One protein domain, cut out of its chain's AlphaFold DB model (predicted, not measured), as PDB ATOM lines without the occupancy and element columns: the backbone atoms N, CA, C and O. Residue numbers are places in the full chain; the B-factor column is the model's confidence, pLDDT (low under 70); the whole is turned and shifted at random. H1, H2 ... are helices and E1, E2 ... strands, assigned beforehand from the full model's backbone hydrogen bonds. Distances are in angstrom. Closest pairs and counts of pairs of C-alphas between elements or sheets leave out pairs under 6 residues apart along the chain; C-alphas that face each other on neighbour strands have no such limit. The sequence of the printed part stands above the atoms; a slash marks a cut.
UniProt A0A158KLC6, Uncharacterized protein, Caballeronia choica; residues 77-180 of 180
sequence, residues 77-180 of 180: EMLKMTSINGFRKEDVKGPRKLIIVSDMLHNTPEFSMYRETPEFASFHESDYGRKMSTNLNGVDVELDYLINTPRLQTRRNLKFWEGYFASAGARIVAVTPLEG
ATOM      1  N   GLU A  77     -44.453  33.064   1.043       92.00
ATOM      2  CA  GLU A  77     -45.770  32.542   1.385       92.00
ATOM      3  C   GLU A  77     -45.949  31.140   0.810       92.00
ATOM      4  O   GLU A  77     -46.430  30.248   1.511       92.00
ATOM      5  N   MET A  78     -45.483  30.912  -0.419       89.69
ATOM      6  CA  MET A  78     -45.498  29.586  -1.028       89.69
ATOM      7  C   MET A  78     -44.577  28.603  -0.319       89.69
ATOM      8  O   MET A  78     -45.018  27.506  -0.001       89.69
ATOM      9  N   LEU A  79     -43.340  28.979   0.017       93.50
ATOM     10  CA  LEU A  79     -42.435  28.103   0.774       93.50
ATOM     11  C   LEU A  79     -43.018  27.730   2.142       93.50
ATOM     12  O   LEU A  79     -42.931  26.577   2.577       93.50
ATOM     13  N   LYS A  80     -43.662  28.686   2.817       91.88
ATOM     14  CA  LYS A  80     -44.383  28.442   4.068       91.88
ATOM     15  C   LYS A  80     -45.560  27.492   3.865       91.88
ATOM     16  O   LYS A  80     -45.759  26.573   4.659       91.88
ATOM     17  N   MET A  81     -46.316  27.673   2.791       87.81
ATOM     18  CA  MET A  81     -47.455  26.828   2.469       87.81
ATOM     19  C   MET A  81     -47.039  25.406   2.095       87.81
ATOM     20  O   MET A  81     -47.614  24.457   2.617       87.81
ATOM     21  N   THR A  82     -46.006  25.238   1.271       88.25
ATOM     22  CA  THR A  82     -45.445  23.934   0.894       88.25
ATOM     23  C   THR A  82     -44.859  23.200   2.102       88.25
ATOM     24  O   THR A  82     -45.062  21.994   2.235       88.25
ATOM     25  N   SER A  83     -44.223  23.908   3.043       89.50
ATOM     26  CA  SER A  83     -43.814  23.321   4.330       89.50
ATOM     27  C   SER A  83     -44.995  22.692   5.078       89.50
ATOM     28  O   SER A  83     -44.910  21.554   5.545       89.50
ATOM     29  N   ILE A  84     -46.121  23.404   5.162       86.19
ATOM     30  CA  ILE A  84     -47.300  22.946   5.905       86.19
ATOM     31  C   ILE A  84     -48.037  21.842   5.139       86.19
ATOM     32  O   ILE A  84     -48.289  20.774   5.691       86.19
ATOM     33  N   ASN A  85     -48.368  22.086   3.874       83.62
ATOM     34  CA  ASN A  85     -49.298  21.260   3.107       83.62
ATOM     35  C   ASN A  85     -48.620  20.136   2.324       83.62
ATOM     36  O   ASN A  85     -49.300  19.176   1.990       83.62
ATOM     37  N   GLY A  86     -47.322  20.247   2.031       82.94
ATOM     38  CA  GLY A  86     -46.553  19.203   1.354       82.94
ATOM     39  C   GLY A  86     -45.832  18.281   2.334       82.94
ATOM     40  O   GLY A  86     -45.958  17.066   2.249       82.94
ATOM     41  N   PHE A  87     -45.094  18.846   3.297       84.94
ATOM     42  CA  PHE A  87     -44.263  18.036   4.195       84.94
ATOM     43  C   PHE A  87     -44.946  17.686   5.518       84.94
ATOM     44  O   PHE A  87     -44.942  16.523   5.915       84.94
ATOM     45  N   ARG A  88     -45.522  18.667   6.229       81.62
ATOM     46  CA  ARG A  88     -46.086  18.423   7.570       81.62
ATOM     47  C   ARG A  88     -47.407  17.659   7.534       81.62
ATOM     48  O   ARG A  88     -47.610  16.788   8.370       81.62
ATOM     49  N   LYS A  89     -48.303  18.006   6.609       80.81
ATOM     50  CA  LYS A  89     -49.644  17.413   6.518       80.81
ATOM     51  C   LYS A  89     -49.614  15.924   6.171       80.81
ATOM     52  O   LYS A  89     -50.405  15.166   6.716       80.81
ATOM     53  N   GLU A  90     -48.712  15.529   5.282       75.00
ATOM     54  CA  GLU A  90     -48.670  14.177   4.712       75.00
ATOM     55  C   GLU A  90     -47.827  13.197   5.558       75.00
ATOM     56  O   GLU A  90     -47.721  12.026   5.212       75.00
ATOM     57  N   ASP A  91     -47.219  13.665   6.664       76.50
ATOM     58  CA  ASP A  91     -46.351  12.894   7.581       76.50
ATOM     59  C   ASP A  91     -45.351  11.964   6.856       76.50
ATOM     60  O   ASP A  91     -45.115  10.814   7.244       76.50
ATOM     61  N   VAL A  92     -44.768  12.472   5.762       71.06
ATOM     62  CA  VAL A  92     -43.930  11.683   4.852       71.06
ATOM     63  C   VAL A  92     -42.725  11.120   5.604       71.06
ATOM     64  O   VAL A  92     -41.901  11.861   6.147       71.06
ATOM     65  N   LYS A  93     -42.596   9.789   5.611       78.19
ATOM     66  CA  LYS A  93     -41.422   9.096   6.149       78.19
ATOM     67  C   LYS A  93     -40.346   8.990   5.069       78.19
ATOM     68  O   LYS A  93     -40.642   8.644   3.931       78.19
ATOM     69  N   GLY A  94     -39.092   9.234   5.446       85.44
ATOM     70  CA  GLY A  94     -37.940   9.085   4.553       85.44
ATOM     71  C   GLY A  94     -37.415  10.404   3.963       85.44
ATOM     72  O   GLY A  94     -37.615  11.467   4.561       85.44
ATOM     73  N   PRO A  95     -36.676  10.338   2.837       89.50
ATOM     74  CA  PRO A  95     -36.052  11.503   2.215       89.50
ATOM     75  C   PRO A  95     -37.087  12.540   1.777       89.50
ATOM     76  O   PRO A  95     -38.102  12.201   1.172       89.50
ATOM     77  N   ARG A  96     -36.808  13.817   2.047       93.19
ATOM     78  CA  ARG A  96     -37.674  14.938   1.669       93.19
ATOM     79  C   ARG A  96     -36.916  15.858   0.731       93.19
ATOM     80  O   ARG A  96     -35.825  16.313   1.064       93.19
ATOM     81  N   LYS A  97     -37.502  16.117  -0.435       94.88
ATOM     82  CA  LYS A  97     -36.912  16.954  -1.476       94.88
ATOM     83  C   LYS A  97     -37.891  18.042  -1.890       94.88
ATOM     84  O   LYS A  97     -39.068  17.757  -2.098       94.88
ATOM     85  N   LEU A  98     -37.397  19.267  -2.018       95.44
ATOM     86  CA  LEU A  98     -38.114  20.407  -2.572       95.44
ATOM     87  C   LEU A  98     -37.411  20.849  -3.855       95.44
ATOM     88  O   LEU A  98     -36.271  21.300  -3.802       95.44
ATOM     89  N   ILE A  99     -38.095  20.721  -4.989       95.19
ATOM     90  CA  ILE A  99     -37.615  21.222  -6.279       95.19
ATOM     91  C   ILE A  99     -38.296  22.564  -6.528       95.19
ATOM     92  O   ILE A  99     -39.525  22.655  -6.460       95.19
ATOM     93  N   ILE A 100     -37.507  23.604  -6.767       94.88
ATOM     94  CA  ILE A 100     -37.992  24.963  -6.999       94.88
ATOM     95  C   ILE A 100     -37.581  25.387  -8.396       94.88
ATOM     96  O   ILE A 100     -36.395  25.450  -8.688       94.88
ATOM     97  N   VAL A 101     -38.566  25.747  -9.216       92.38
ATOM     98  CA  VAL A 101     -38.349  26.367 -10.524       92.38
ATOM     99  C   VAL A 101     -38.804  27.818 -10.419       92.38
ATOM    100  O   VAL A 101     -40.001  28.091 -10.318       92.38
ATOM    101  N   SER A 102     -37.864  28.758 -10.319       91.56
ATOM    102  CA  SER A 102     -38.178  30.166 -10.045       91.56
ATOM    103  C   SER A 102     -37.001  31.090 -10.351       91.56
ATOM    104  O   SER A 102     -35.842  30.683 -10.289       91.56
ATOM    105  N   ASP A 103     -37.300  32.364 -10.609       92.19
ATOM    106  CA  ASP A 103     -36.312  33.445 -10.643       92.19
ATOM    107  C   ASP A 103     -35.823  33.857  -9.241       92.19
ATOM    108  O   ASP A 103     -34.901  34.661  -9.113       92.19
ATOM    109  N   MET A 104     -36.429  33.311  -8.182       95.12
ATOM    110  CA  MET A 104     -36.125  33.604  -6.781       95.12
ATOM    111  C   MET A 104     -36.133  35.109  -6.450       95.12
ATOM    112  O   MET A 104     -35.435  35.566  -5.535       95.12
ATOM    113  N   LEU A 105     -36.943  35.894  -7.169       94.75
ATOM    114  CA  LEU A 105     -37.170  37.311  -6.904       94.75
ATOM    115  C   LEU A 105     -38.552  37.496  -6.290       94.75
ATOM    116  O   LEU A 105     -39.564  37.587  -6.982       94.75
ATOM    117  N   HIS A 106     -38.597  37.567  -4.962       94.94
ATOM    118  CA  HIS A 106     -39.847  37.793  -4.248       94.94
ATOM    119  C   HIS A 106     -40.391  39.208  -4.511       94.94
ATOM    120  O   HIS A 106     -39.646  40.188  -4.424       94.94
ATOM    121  N   ASN A 107     -41.692  39.322  -4.780       93.44
ATOM    122  CA  ASN A 107     -42.359  40.592  -5.043       93.44
ATOM    123  C   ASN A 107     -43.790  40.614  -4.494       93.44
ATOM    124  O   ASN A 107     -44.722  40.104  -5.121       93.44
ATOM    125  N   THR A 108     -43.966  41.271  -3.353       91.94
ATOM    126  CA  THR A 108     -45.255  41.614  -2.744       91.94
ATOM    127  C   THR A 108     -45.275  43.104  -2.367       91.94
ATOM    128  O   THR A 108     -44.228  43.761  -2.364       91.94
ATOM    129  N   PRO A 109     -46.450  43.694  -2.076       91.56
ATOM    130  CA  PRO A 109     -46.518  45.056  -1.547       91.56
ATOM    131  C   PRO A 109     -45.680  45.257  -0.272       91.56
ATOM    132  O   PRO A 109     -45.051  46.307  -0.116       91.56
ATOM    133  N   GLU A 110     -45.649  44.252   0.605       92.00
ATOM    134  CA  GLU A 110     -44.971  44.260   1.902       92.00
ATOM    135  C   GLU A 110     -43.450  44.094   1.794       92.00
ATOM    136  O   GLU A 110     -42.711  44.756   2.523       92.00
ATOM    137  N   PHE A 111     -42.967  43.241   0.887       94.31
ATOM    138  CA  PHE A 111     -41.539  43.004   0.677       94.31
ATOM    139  C   PHE A 111     -41.240  42.739  -0.801       94.31
ATOM    140  O   PHE A 111     -41.946  41.993  -1.472       94.31
ATOM    141  N   SER A 112     -40.179  43.344  -1.339       95.19
ATOM    142  CA  SER A 112     -39.820  43.169  -2.748       95.19
ATOM    143  C   SER A 112     -38.312  43.193  -2.954       95.19
ATOM    144  O   SER A 112     -37.655  44.203  -2.695       95.19
ATOM    145  N   MET A 113     -37.783  42.094  -3.492       95.50
ATOM    146  CA  MET A 113     -36.375  41.942  -3.872       95.50
ATOM    147  C   MET A 113     -36.003  42.748  -5.123       95.50
ATOM    148  O   MET A 113     -34.820  42.905  -5.414       95.50
ATOM    149  N   TYR A 114     -36.994  43.297  -5.837       93.31
ATOM    150  CA  TYR A 114     -36.780  44.208  -6.964       93.31
ATOM    151  C   TYR A 114     -36.325  45.604  -6.531       93.31
ATOM    152  O   TYR A 114     -35.741  46.330  -7.333       93.31
ATOM    153  N   ARG A 115     -36.589  45.990  -5.276       92.00
ATOM    154  CA  ARG A 115     -36.087  47.248  -4.705       92.00
ATOM    155  C   ARG A 115     -34.669  47.058  -4.185       92.00
ATOM    156  O   ARG A 115     -33.764  47.784  -4.573       92.00
ATOM    157  N   GLU A 116     -34.493  46.058  -3.328       87.00
ATOM    158  CA  GLU A 116     -33.212  45.688  -2.741       87.00
ATOM    159  C   GLU A 116     -33.289  44.250  -2.216       87.00
ATOM    160  O   GLU A 116     -34.319  43.823  -1.696       87.00
ATOM    161  N   THR A 117     -32.189  43.501  -2.325       89.12
ATOM    162  CA  THR A 117     -32.022  42.245  -1.583       89.12
ATOM    163  C   THR A 117     -31.169  42.529  -0.342       89.12
ATOM    164  O   THR A 117     -29.959  42.738  -0.502       89.12
ATOM    165  N   PRO A 118     -31.761  42.570   0.870       91.44
ATOM    166  CA  PRO A 118     -31.015  42.810   2.103       91.44
ATOM    167  C   PRO A 118     -30.108  41.620   2.440       91.44
ATOM    168  O   PRO A 118     -30.251  40.531   1.884       91.44
ATOM    169  N   GLU A 119     -29.202  41.794   3.402       95.19
ATOM    170  CA  GLU A 119     -28.539  40.646   4.026       95.19
ATOM    171  C   GLU A 119     -29.574  39.791   4.772       95.19
ATOM    172  O   GLU A 119     -30.501  40.307   5.408       95.19
ATOM    173  N   PHE A 120     -29.409  38.467   4.713       96.81
ATOM    174  CA  PHE A 120     -30.388  37.534   5.276       96.81
ATOM    175  C   PHE A 120     -30.635  37.759   6.777       96.81
ATOM    176  O   PHE A 120     -31.780  37.707   7.214       96.81
ATOM    177  N   ALA A 121     -29.595  38.064   7.561       96.62
ATOM    178  CA  ALA A 121     -29.733  38.305   8.999       96.62
ATOM    179  C   ALA A 121     -30.703  39.461   9.306       96.62
ATOM    180  O   ALA A 121     -31.628  39.301  10.099       96.62
ATOM    181  N   SER A 122     -30.563  40.589   8.600       96.31
ATOM    182  CA  SER A 122     -31.450  41.748   8.755       96.31
ATOM    183  C   SER A 122     -32.885  41.436   8.328       96.31
ATOM    184  O   SER A 122     -33.838  41.877   8.969       96.31
ATOM    185  N   PHE A 123     -33.059  40.640   7.269       96.69
ATOM    186  CA  PHE A 123     -34.380  40.149   6.883       96.69
ATOM    187  C   PHE A 123     -34.988  39.253   7.967       96.69
ATOM    188  O   PHE A 123     -36.135  39.470   8.345       96.69
ATOM    189  N   HIS A 124     -34.236  38.283   8.487       96.50
ATOM    190  CA  HIS A 124     -34.708  37.306   9.469       96.50
ATOM    191  C   HIS A 124     -35.201  37.964  10.769       96.50
ATOM    192  O   HIS A 124     -36.166  37.499  11.371       96.50
ATOM    193  N   GLU A 125     -34.582  39.074  11.175       96.31
ATOM    194  CA  GLU A 125     -34.975  39.848  12.359       96.31
ATOM    195  C   GLU A 125     -36.176  40.782  12.120       96.31
ATOM    196  O   GLU A 125     -36.856  41.171  13.073       96.31
ATOM    197  N   SER A 126     -36.478  41.119  10.863       96.06
ATOM    198  CA  SER A 126     -37.610  41.984  10.510       96.06
ATOM    199  C   SER A 126     -38.970  41.344  10.820       96.06
ATOM    200  O   SER A 126     -39.112  40.121  10.877       96.06
ATOM    201  N   ASP A 127     -40.019  42.158  10.964       96.25
ATOM    202  CA  ASP A 127     -41.389  41.660  11.181       96.25
ATOM    203  C   ASP A 127     -41.861  40.735  10.052       96.25
ATOM    204  O   ASP A 127     -42.457  39.684  10.306       96.25
ATOM    205  N   TYR A 128     -41.556  41.101   8.805       95.44
ATOM    206  CA  TYR A 128     -41.913  40.297   7.642       95.44
ATOM    207  C   TYR A 128     -41.132  38.975   7.618       95.44
ATOM    208  O   TYR A 128     -41.742  37.916   7.475       95.44
ATOM    209  N   GLY A 129     -39.815  39.001   7.844       96.06
ATOM    210  CA  GLY A 129     -38.993  37.787   7.879       96.06
ATOM    211  C   GLY A 129     -39.385  36.829   9.002       96.06
ATOM    212  O   GLY A 129     -39.556  35.638   8.752       96.06
ATOM    213  N   ARG A 130     -39.666  37.340  10.209       95.88
ATOM    214  CA  ARG A 130     -40.198  36.528  11.320       95.88
ATOM    215  C   ARG A 130     -41.535  35.884  10.964       95.88
ATOM    216  O   ARG A 130     -41.727  34.693  11.207       95.88
ATOM    217  N   LYS A 131     -42.445  36.635  10.333       95.44
ATOM    218  CA  LYS A 131     -43.736  36.112   9.851       95.44
ATOM    219  C   LYS A 131     -43.556  35.037   8.777       95.44
ATOM    220  O   LYS A 131     -44.338  34.083   8.751       95.44
ATOM    221  N   MET A 132     -42.558  35.183   7.913       95.12
ATOM    222  CA  MET A 132     -42.262  34.263   6.813       95.12
ATOM    223  C   MET A 132     -41.312  33.124   7.176       95.12
ATOM    224  O   MET A 132     -41.034  32.280   6.331       95.12
ATOM    225  N   SER A 133     -40.883  33.034   8.435       93.88
ATOM    226  CA  SER A 133     -40.173  31.858   8.929       93.88
ATOM    227  C   SER A 133     -40.994  30.579   8.712       93.88
ATOM    228  O   SER A 133     -42.229  30.551   8.824       93.88
ATOM    229  N   THR A 134     -40.291  29.505   8.366       93.25
ATOM    230  CA  THR A 134     -40.878  28.195   8.088       93.25
ATOM    231  C   THR A 134     -39.985  27.082   8.628       93.25
ATOM    232  O   THR A 134     -38.837  27.319   8.991       93.25
ATOM    233  N   ASN A 135     -40.517  25.862   8.690       92.81
ATOM    234  CA  ASN A 135     -39.762  24.677   9.084       92.81
ATOM    235  C   ASN A 135     -39.684  23.711   7.899       92.81
ATOM    236  O   ASN A 135     -40.693  23.160   7.456       92.81
ATOM    237  N   LEU A 136     -38.474  23.514   7.400       94.25
ATOM    238  CA  LEU A 136     -38.119  22.593   6.329       94.25
ATOM    239  C   LEU A 136     -36.994  21.654   6.808       94.25
ATOM    240  O   LEU A 136     -36.132  21.255   6.030       94.25
ATOM    241  N   ASN A 137     -37.000  21.291   8.097       93.31
ATOM    242  CA  ASN A 137     -35.961  20.471   8.722       93.31
ATOM    243  C   ASN A 137     -35.712  19.178   7.943       93.31
ATOM    244  O   ASN A 137     -36.611  18.338   7.855       93.31
ATOM    245  N   GLY A 138     -34.486  18.979   7.460       92.62
ATOM    246  CA  GLY A 138     -34.075  17.779   6.728       92.62
ATOM    247  C   GLY A 138     -34.642  17.684   5.310       92.62
ATOM    248  O   GLY A 138     -34.752  16.577   4.786       92.62
ATOM    249  N   VAL A 139     -35.055  18.811   4.724       95.31
ATOM    250  CA  VAL A 139     -35.439  18.911   3.313       95.31
ATOM    251  C   VAL A 139     -34.214  19.291   2.481       95.31
ATOM    252  O   VAL A 139     -33.558  20.303   2.744       95.31
ATOM    253  N   ASP A 140     -33.942  18.498   1.452       97.44
ATOM    254  CA  ASP A 140     -32.969  18.824   0.413       97.44
ATOM    255  C   ASP A 140     -33.638  19.696  -0.655       97.44
ATOM    256  O   ASP A 140     -34.699  19.348  -1.175       97.44
ATOM    257  N   VAL A 141     -33.033  20.837  -0.978       97.94
ATOM    258  CA  VAL A 141     -33.565  21.810  -1.936       97.94
ATOM    259  C   VAL A 141     -32.759  21.752  -3.229       97.94
ATOM    260  O   VAL A 141     -31.544  21.952  -3.223       97.94
ATOM    261  N   GLU A 142     -33.441  21.500  -4.338       97.94
ATOM    262  CA  GLU A 142     -32.899  21.627  -5.690       97.94
ATOM    263  C   GLU A 142     -33.503  22.878  -6.321       97.94
ATOM    264  O   GLU A 142     -34.725  23.043  -6.344       97.94
ATOM    265  N   LEU A 143     -32.643  23.786  -6.772       97.00
ATOM    266  CA  LEU A 143     -33.055  25.057  -7.343       97.00
ATOM    267  C   LEU A 143     -32.756  25.082  -8.842       97.00
ATOM    268  O   LEU A 143     -31.607  25.238  -9.245       97.00
ATOM    269  N   ASP A 144     -33.804  25.007  -9.647       95.81
ATOM    270  CA  ASP A 144     -33.776  25.310 -11.072       95.81
ATOM    271  C   ASP A 144     -33.971  26.825 -11.239       95.81
ATOM    272  O   ASP A 144     -35.082  27.367 -11.197       95.81
ATOM    273  N   TYR A 145     -32.845  27.531 -11.318       94.50
ATOM    274  CA  TYR A 145     -32.767  28.978 -11.174       94.50
ATOM    275  C   TYR A 145     -32.995  29.681 -12.515       94.50
ATOM    276  O   TYR A 145     -32.087  29.741 -13.344       94.50
ATOM    277  N   LEU A 146     -34.197  30.223 -12.722       92.38
ATOM    278  CA  LEU A 146     -34.589  30.909 -13.960       92.38
ATOM    279  C   LEU A 146     -33.965  32.305 -14.033       92.38
ATOM    280  O   LEU A 146     -34.392  33.213 -13.320       92.38
ATOM    281  N   ILE A 147     -32.965  32.510 -14.886       91.44
ATOM    282  CA  ILE A 147     -32.228  33.775 -14.966       91.44
ATOM    283  C   ILE A 147     -32.905  34.749 -15.944       91.44
ATOM    284  O   ILE A 147     -32.548  34.821 -17.114       91.44
ATOM    285  N   ASN A 148     -33.837  35.560 -15.433       89.69
ATOM    286  CA  ASN A 148     -34.592  36.550 -16.221       89.69
ATOM    287  C   ASN A 148     -34.163  37.998 -15.945       89.69
ATOM    288  O   ASN A 148     -34.261  38.871 -16.805       89.69
ATOM    289  N   THR A 149     -33.667  38.278 -14.735       92.12
ATOM    290  CA  THR A 149     -33.159  39.594 -14.318       92.12
ATOM    291  C   THR A 149     -31.758  39.459 -13.696       92.12
ATOM    292  O   THR A 149     -31.589  39.631 -12.481       92.12
ATOM    293  N   PRO A 150     -30.708  39.222 -14.513       92.19
ATOM    294  CA  PRO A 150     -29.346  38.941 -14.035       92.19
ATOM    295  C   PRO A 150     -28.770  39.989 -13.071       92.19
ATOM    296  O   PRO A 150     -27.965  39.676 -12.198       92.19
ATOM    297  N   ARG A 151     -29.195  41.254 -13.208       93.75
ATOM    298  CA  ARG A 151     -28.747  42.367 -12.351       93.75
ATOM    299  C   ARG A 151     -29.168  42.210 -10.888       93.75
ATOM    300  O   ARG A 151     -28.478  42.717 -10.012       93.75
ATOM    301  N   LEU A 152     -30.294  41.543 -10.635       93.44
ATOM    302  CA  LEU A 152     -30.810  41.276  -9.288       93.44
ATOM    303  C   LEU A 152     -30.431  39.868  -8.815       93.44
ATOM    304  O   LEU A 152     -30.146  39.659  -7.637       93.44
ATOM    305  N   GLN A 153     -30.340  38.923  -9.749       93.81
ATOM    306  CA  GLN A 153     -30.017  37.510  -9.530       93.81
ATOM    307  C   GLN A 153     -28.508  37.264  -9.400       93.81
ATOM    308  O   GLN A 153     -27.901  36.423 -10.058       93.81
ATOM    309  N   THR A 154     -27.873  38.061  -8.546       92.62
ATOM    310  CA  THR A 154     -26.435  37.981  -8.274       92.62
ATOM    311  C   THR A 154     -26.131  36.923  -7.213       92.62
ATOM    312  O   THR A 154     -27.025  36.393  -6.553       92.62
ATOM    313  N   ARG A 155     -24.841  36.688  -6.933       92.31
ATOM    314  CA  ARG A 155     -24.408  35.863  -5.788       92.31
ATOM    315  C   ARG A 155     -25.031  36.295  -4.455       92.31
ATOM    316  O   ARG A 155     -25.211  35.455  -3.583       92.31
ATOM    317  N   ARG A 156     -25.373  37.580  -4.291       93.94
ATOM    318  CA  ARG A 156     -26.062  38.076  -3.090       93.94
ATOM    319  C   ARG A 156     -27.467  37.484  -2.956       93.94
ATOM    320  O   ARG A 156     -27.841  37.106  -1.855       93.94
ATOM    321  N   ASN A 157     -28.217  37.376  -4.056       95.81
ATOM    322  CA  ASN A 157     -29.551  36.775  -4.044       95.81
ATOM    323  C   ASN A 157     -29.480  35.286  -3.686       95.81
ATOM    324  O   ASN A 157     -30.181  34.851  -2.778       95.81
ATOM    325  N   LEU A 158     -28.564  34.530  -4.299       94.56
ATOM    326  CA  LEU A 158     -28.356  33.125  -3.928       94.56
ATOM    327  C   LEU A 158     -27.948  32.971  -2.458       94.56
ATOM    328  O   LEU A 158     -28.570  32.195  -1.739       94.56
ATOM    329  N   LYS A 159     -26.992  33.774  -1.975       96.50
ATOM    330  CA  LYS A 159     -26.564  33.759  -0.567       96.50
ATOM    331  C   LYS A 159     -27.707  34.087   0.400       96.50
ATOM    332  O   LYS A 159     -27.780  33.519   1.490       96.50
ATOM    333  N   PHE A 160     -28.606  34.995   0.019       97.94
ATOM    334  CA  PHE A 160     -29.808  35.280   0.797       97.94
ATOM    335  C   PHE A 160     -30.669  34.017   0.952       97.94
ATOM    336  O   PHE A 160     -31.056  33.669   2.069       97.94
ATOM    337  N   TRP A 161     -30.937  33.313  -0.151       97.81
ATOM    338  CA  TRP A 161     -31.773  32.111  -0.140       97.81
ATOM    339  C   TRP A 161     -31.100  30.926   0.546       97.81
ATOM    340  O   TRP A 161     -31.770  30.202   1.278       97.81
ATOM    341  N   GLU A 162     -29.785  30.766   0.404       97.44
ATOM    342  CA  GLU A 162     -28.995  29.814   1.192       97.44
ATOM    343  C   GLU A 162     -29.185  30.052   2.694       97.44
ATOM    344  O   GLU A 162     -29.492  29.115   3.430       97.44
ATOM    345  N   GLY A 163     -29.075  31.309   3.142       97.94
ATOM    346  CA  GLY A 163     -29.327  31.689   4.533       97.94
ATOM    347  C   GLY A 163     -30.761  31.384   4.975       97.94
ATOM    348  O   GLY A 163     -30.967  30.795   6.038       97.94
ATOM    349  N   TYR A 164     -31.747  31.703   4.131       98.12
ATOM    350  CA  TYR A 164     -33.152  31.396   4.397       98.12
ATOM    351  C   TYR A 164     -33.391  29.891   4.571       98.12
ATOM    352  O   TYR A 164     -33.931  29.478   5.601       98.12
ATOM    353  N   PHE A 165     -32.952  29.054   3.627       98.12
ATOM    354  CA  PHE A 165     -33.134  27.604   3.726       98.12
ATOM    355  C   PHE A 165     -32.371  27.006   4.909       98.12
ATOM    356  O   PHE A 165     -32.948  26.190   5.627       98.12
ATOM    357  N   ALA A 166     -31.147  27.467   5.177       97.88
ATOM    358  CA  ALA A 166     -30.380  27.038   6.342       97.88
ATOM    359  C   ALA A 166     -31.113  27.355   7.655       97.88
ATOM    360  O   ALA A 166     -31.214  26.492   8.527       97.88
ATOM    361  N   SER A 167     -31.690  28.555   7.784       97.50
ATOM    362  CA  SER A 167     -32.472  28.940   8.969       97.50
ATOM    363  C   SER A 167     -33.742  28.102   9.154       97.50
ATOM    364  O   SER A 167     -34.163  27.855  10.281       97.50
ATOM    365  N   ALA A 168     -34.321  27.612   8.053       96.88
ATOM    366  CA  ALA A 168     -35.469  26.713   8.057       96.88
ATOM    367  C   ALA A 168     -35.089  25.236   8.302       96.88
ATOM    368  O   ALA A 168     -35.977  24.382   8.293       96.88
ATOM    369  N   GLY A 169     -33.801  24.912   8.482       96.69
ATOM    370  CA  GLY A 169     -33.295  23.544   8.647       96.69
ATOM    371  C   GLY A 169     -33.225  22.725   7.352       96.69
ATOM    372  O   GLY A 169     -33.080  21.500   7.406       96.69
ATOM    373  N   ALA A 170     -33.332  23.388   6.203       97.31
ATOM    374  CA  ALA A 170     -33.127  22.818   4.880       97.31
ATOM    375  C   ALA A 170     -31.721  23.137   4.359       97.31
ATOM    376  O   ALA A 170     -30.996  23.964   4.913       97.31
ATOM    377  N   ARG A 171     -31.336  22.497   3.256       97.00
ATOM    378  CA  ARG A 171     -30.079  22.798   2.563       97.00
ATOM    379  C   ARG A 171     -30.286  22.795   1.059       97.00
ATOM    380  O   ARG A 171     -30.965  21.916   0.537       97.00
ATOM    381  N   ILE A 172     -29.668  23.743   0.365       97.38
ATOM    382  CA  ILE A 172     -29.579  23.689  -1.094       97.38
ATOM    383  C   ILE A 172     -28.525  22.641  -1.459       97.38
ATOM    384  O   ILE A 172     -27.389  22.716  -0.993       97.38
ATOM    385  N   VAL A 173     -28.913  21.642  -2.250       97.69
ATOM    386  CA  VAL A 173     -28.033  20.542  -2.687       97.69
ATOM    387  C   VAL A 173     -27.626  20.657  -4.150       97.69
ATOM    388  O   VAL A 173     -26.594  20.112  -4.533       97.69
ATOM    389  N   ALA A 174     -28.407  21.380  -4.953       97.25
ATOM    390  CA  ALA A 174     -28.105  21.672  -6.346       97.25
ATOM    391  C   ALA A 174     -28.698  23.026  -6.748       97.25
ATOM    392  O   ALA A 174     -29.788  23.390  -6.301       97.25
ATOM    393  N   VAL A 175     -27.977  23.743  -7.609       96.38
ATOM    394  CA  VAL A 175     -28.460  24.942  -8.298       96.38
ATOM    395  C   VAL A 175     -28.173  24.762  -9.783       96.38
ATOM    396  O   VAL A 175     -27.007  24.693 -10.177       96.38
ATOM    397  N   THR A 176     -29.222  24.692 -10.593       96.25
ATOM    398  CA  THR A 176     -29.153  24.539 -12.048       96.25
ATOM    399  C   THR A 176     -29.637  25.837 -12.686       96.25
ATOM    400  O   THR A 176     -30.833  26.117 -12.647       96.25
ATOM    401  N   PRO A 177     -28.752  26.672 -13.252       92.81
ATOM    402  CA  PRO A 177     -29.182  27.850 -13.991       92.81
ATOM    403  C   PRO A 177     -29.966  27.440 -15.239       92.81
ATOM    404  O   PRO A 177     -29.516  26.581 -15.999       92.81
ATOM    405  N   LEU A 178     -31.106  28.082 -15.457       89.50
ATOM    406  CA  LEU A 178     -31.928  27.942 -16.650       89.50
ATOM    407  C   LEU A 178     -32.054  29.315 -17.309       89.50
ATOM    408  O   LEU A 178     -32.361  30.302 -16.637       89.50
ATOM    409  N   GLU A 179     -31.801  29.385 -18.614       80.31
ATOM    410  CA  GLU A 179     -32.144  30.574 -19.396       80.31
ATOM    411  C   GLU A 179     -33.669  30.629 -19.535       80.31
ATOM    412  O   GLU A 179     -34.290  29.613 -19.864       80.31
ATOM    413  N   GLY A 180     -34.264  31.778 -19.212       61.28
ATOM    414  CA  GLY A 180     -35.700  32.016 -19.382       61.28
ATOM    415  C   GLY A 180     -36.023  32.997 -20.494       61.28
ATOM    416  O   GLY A 180     -35.085  33.516 -21.143       61.28
TER     417      GLY A 180
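Overview. This is residues 77 to 180 of the 180 residues of an uncharacterized protein of Caballeronia choica (UniProt A0A158KLC6). A wall of three parallel strands, twisted, has two helices over one face, H4 above E3 and H1 toward E1, apart from each other, while the other face bears no named helix. Beyond these two, farther from the sheet, the short helices H2 and H3 make a small cap, with H2 packed on H4. The printed part has 104 residues with four named helices and three named strands, in the order H1 E1 H2 H3 E2 H4 E3; the sheet's order is E1 E2 E3, and the class is mixed, helices and strands. The whole is compact, with a radius of gyration of the C-alphas of 13.6 A, and spans 40 by 33 by 20 A.

Along the chain. In the sheet, E2 is residues 139 to 147, 23.8 A long; E1 is residues 96 to 102, 19.2 A; and E3 is residues 171 to 179, 23.4 A, ending at C-alpha 179 (-32.144, 30.574, -19.396). E3 bends by 53 degrees at residue 174. H4, residues 155 to 167, is 18.2 A long and begins at C-alpha 155 (-24.408, 35.863, -5.788). H1, residues 77 to 88, is 15.4 A long and begins at C-alpha 77 (-45.770, 32.542, 1.385). H2 is residues 120 to 125, 8.8 A, and H3 is residues 127 to 132, 8.6 A.

Arrangement. E1 and E2 are parallel at 12 degrees, with N 98 and O 140 2.8 A apart, within hydrogen-bond range. E2 and E3 are parallel at 20 degrees, with N 143 and O 174 2.9 A apart, also within range. E1 with H2, H3 and E2, and E2 with H4 and E3, are strand-helix-strand units, two parallel neighbour strands with helices between, each with a right-handed crossover. H4 is on the sheet at a height of 8.6 A, over E3 and only just slantwise to it, at 32 degrees on the local plane; the closest C-alphas, of Phe 165 and Arg 171, are 5.8 A apart. H1 is on the sheet too; its C-alpha closest to E1 is that of Phe 87, 7.7 A from that of Arg 96. H2 touches H4, with residues 159 to 164 of H4 alone, at a steep tilt of 46 degrees, the same way; the closest C-alphas are those of Phe 120 and Phe 160, 5.0 A apart. H3 is close to but not clearly touching H2, only just about perpendicular at 72 degrees, with the C-alphas of Phe 123 and Gly 129 closest at 5.3 A. H1 and H4 are apart. In H2, H3 and H4 every O i to N i+4 pair is within hydrogen-bond range; in H1, 6 of 8 are.

Size, cuts and confidence. The two C-alphas farthest apart, of Lys 93 and Arg 151, are 40.1 A apart. The printed part has no cut. The link E1 to H2, residues 103 to 119, is long, and H2 to H3 and H4 to E3 are tight. The mean pLDDT of the printed part is 92.4, and residue 180, the chain's last, is under 70.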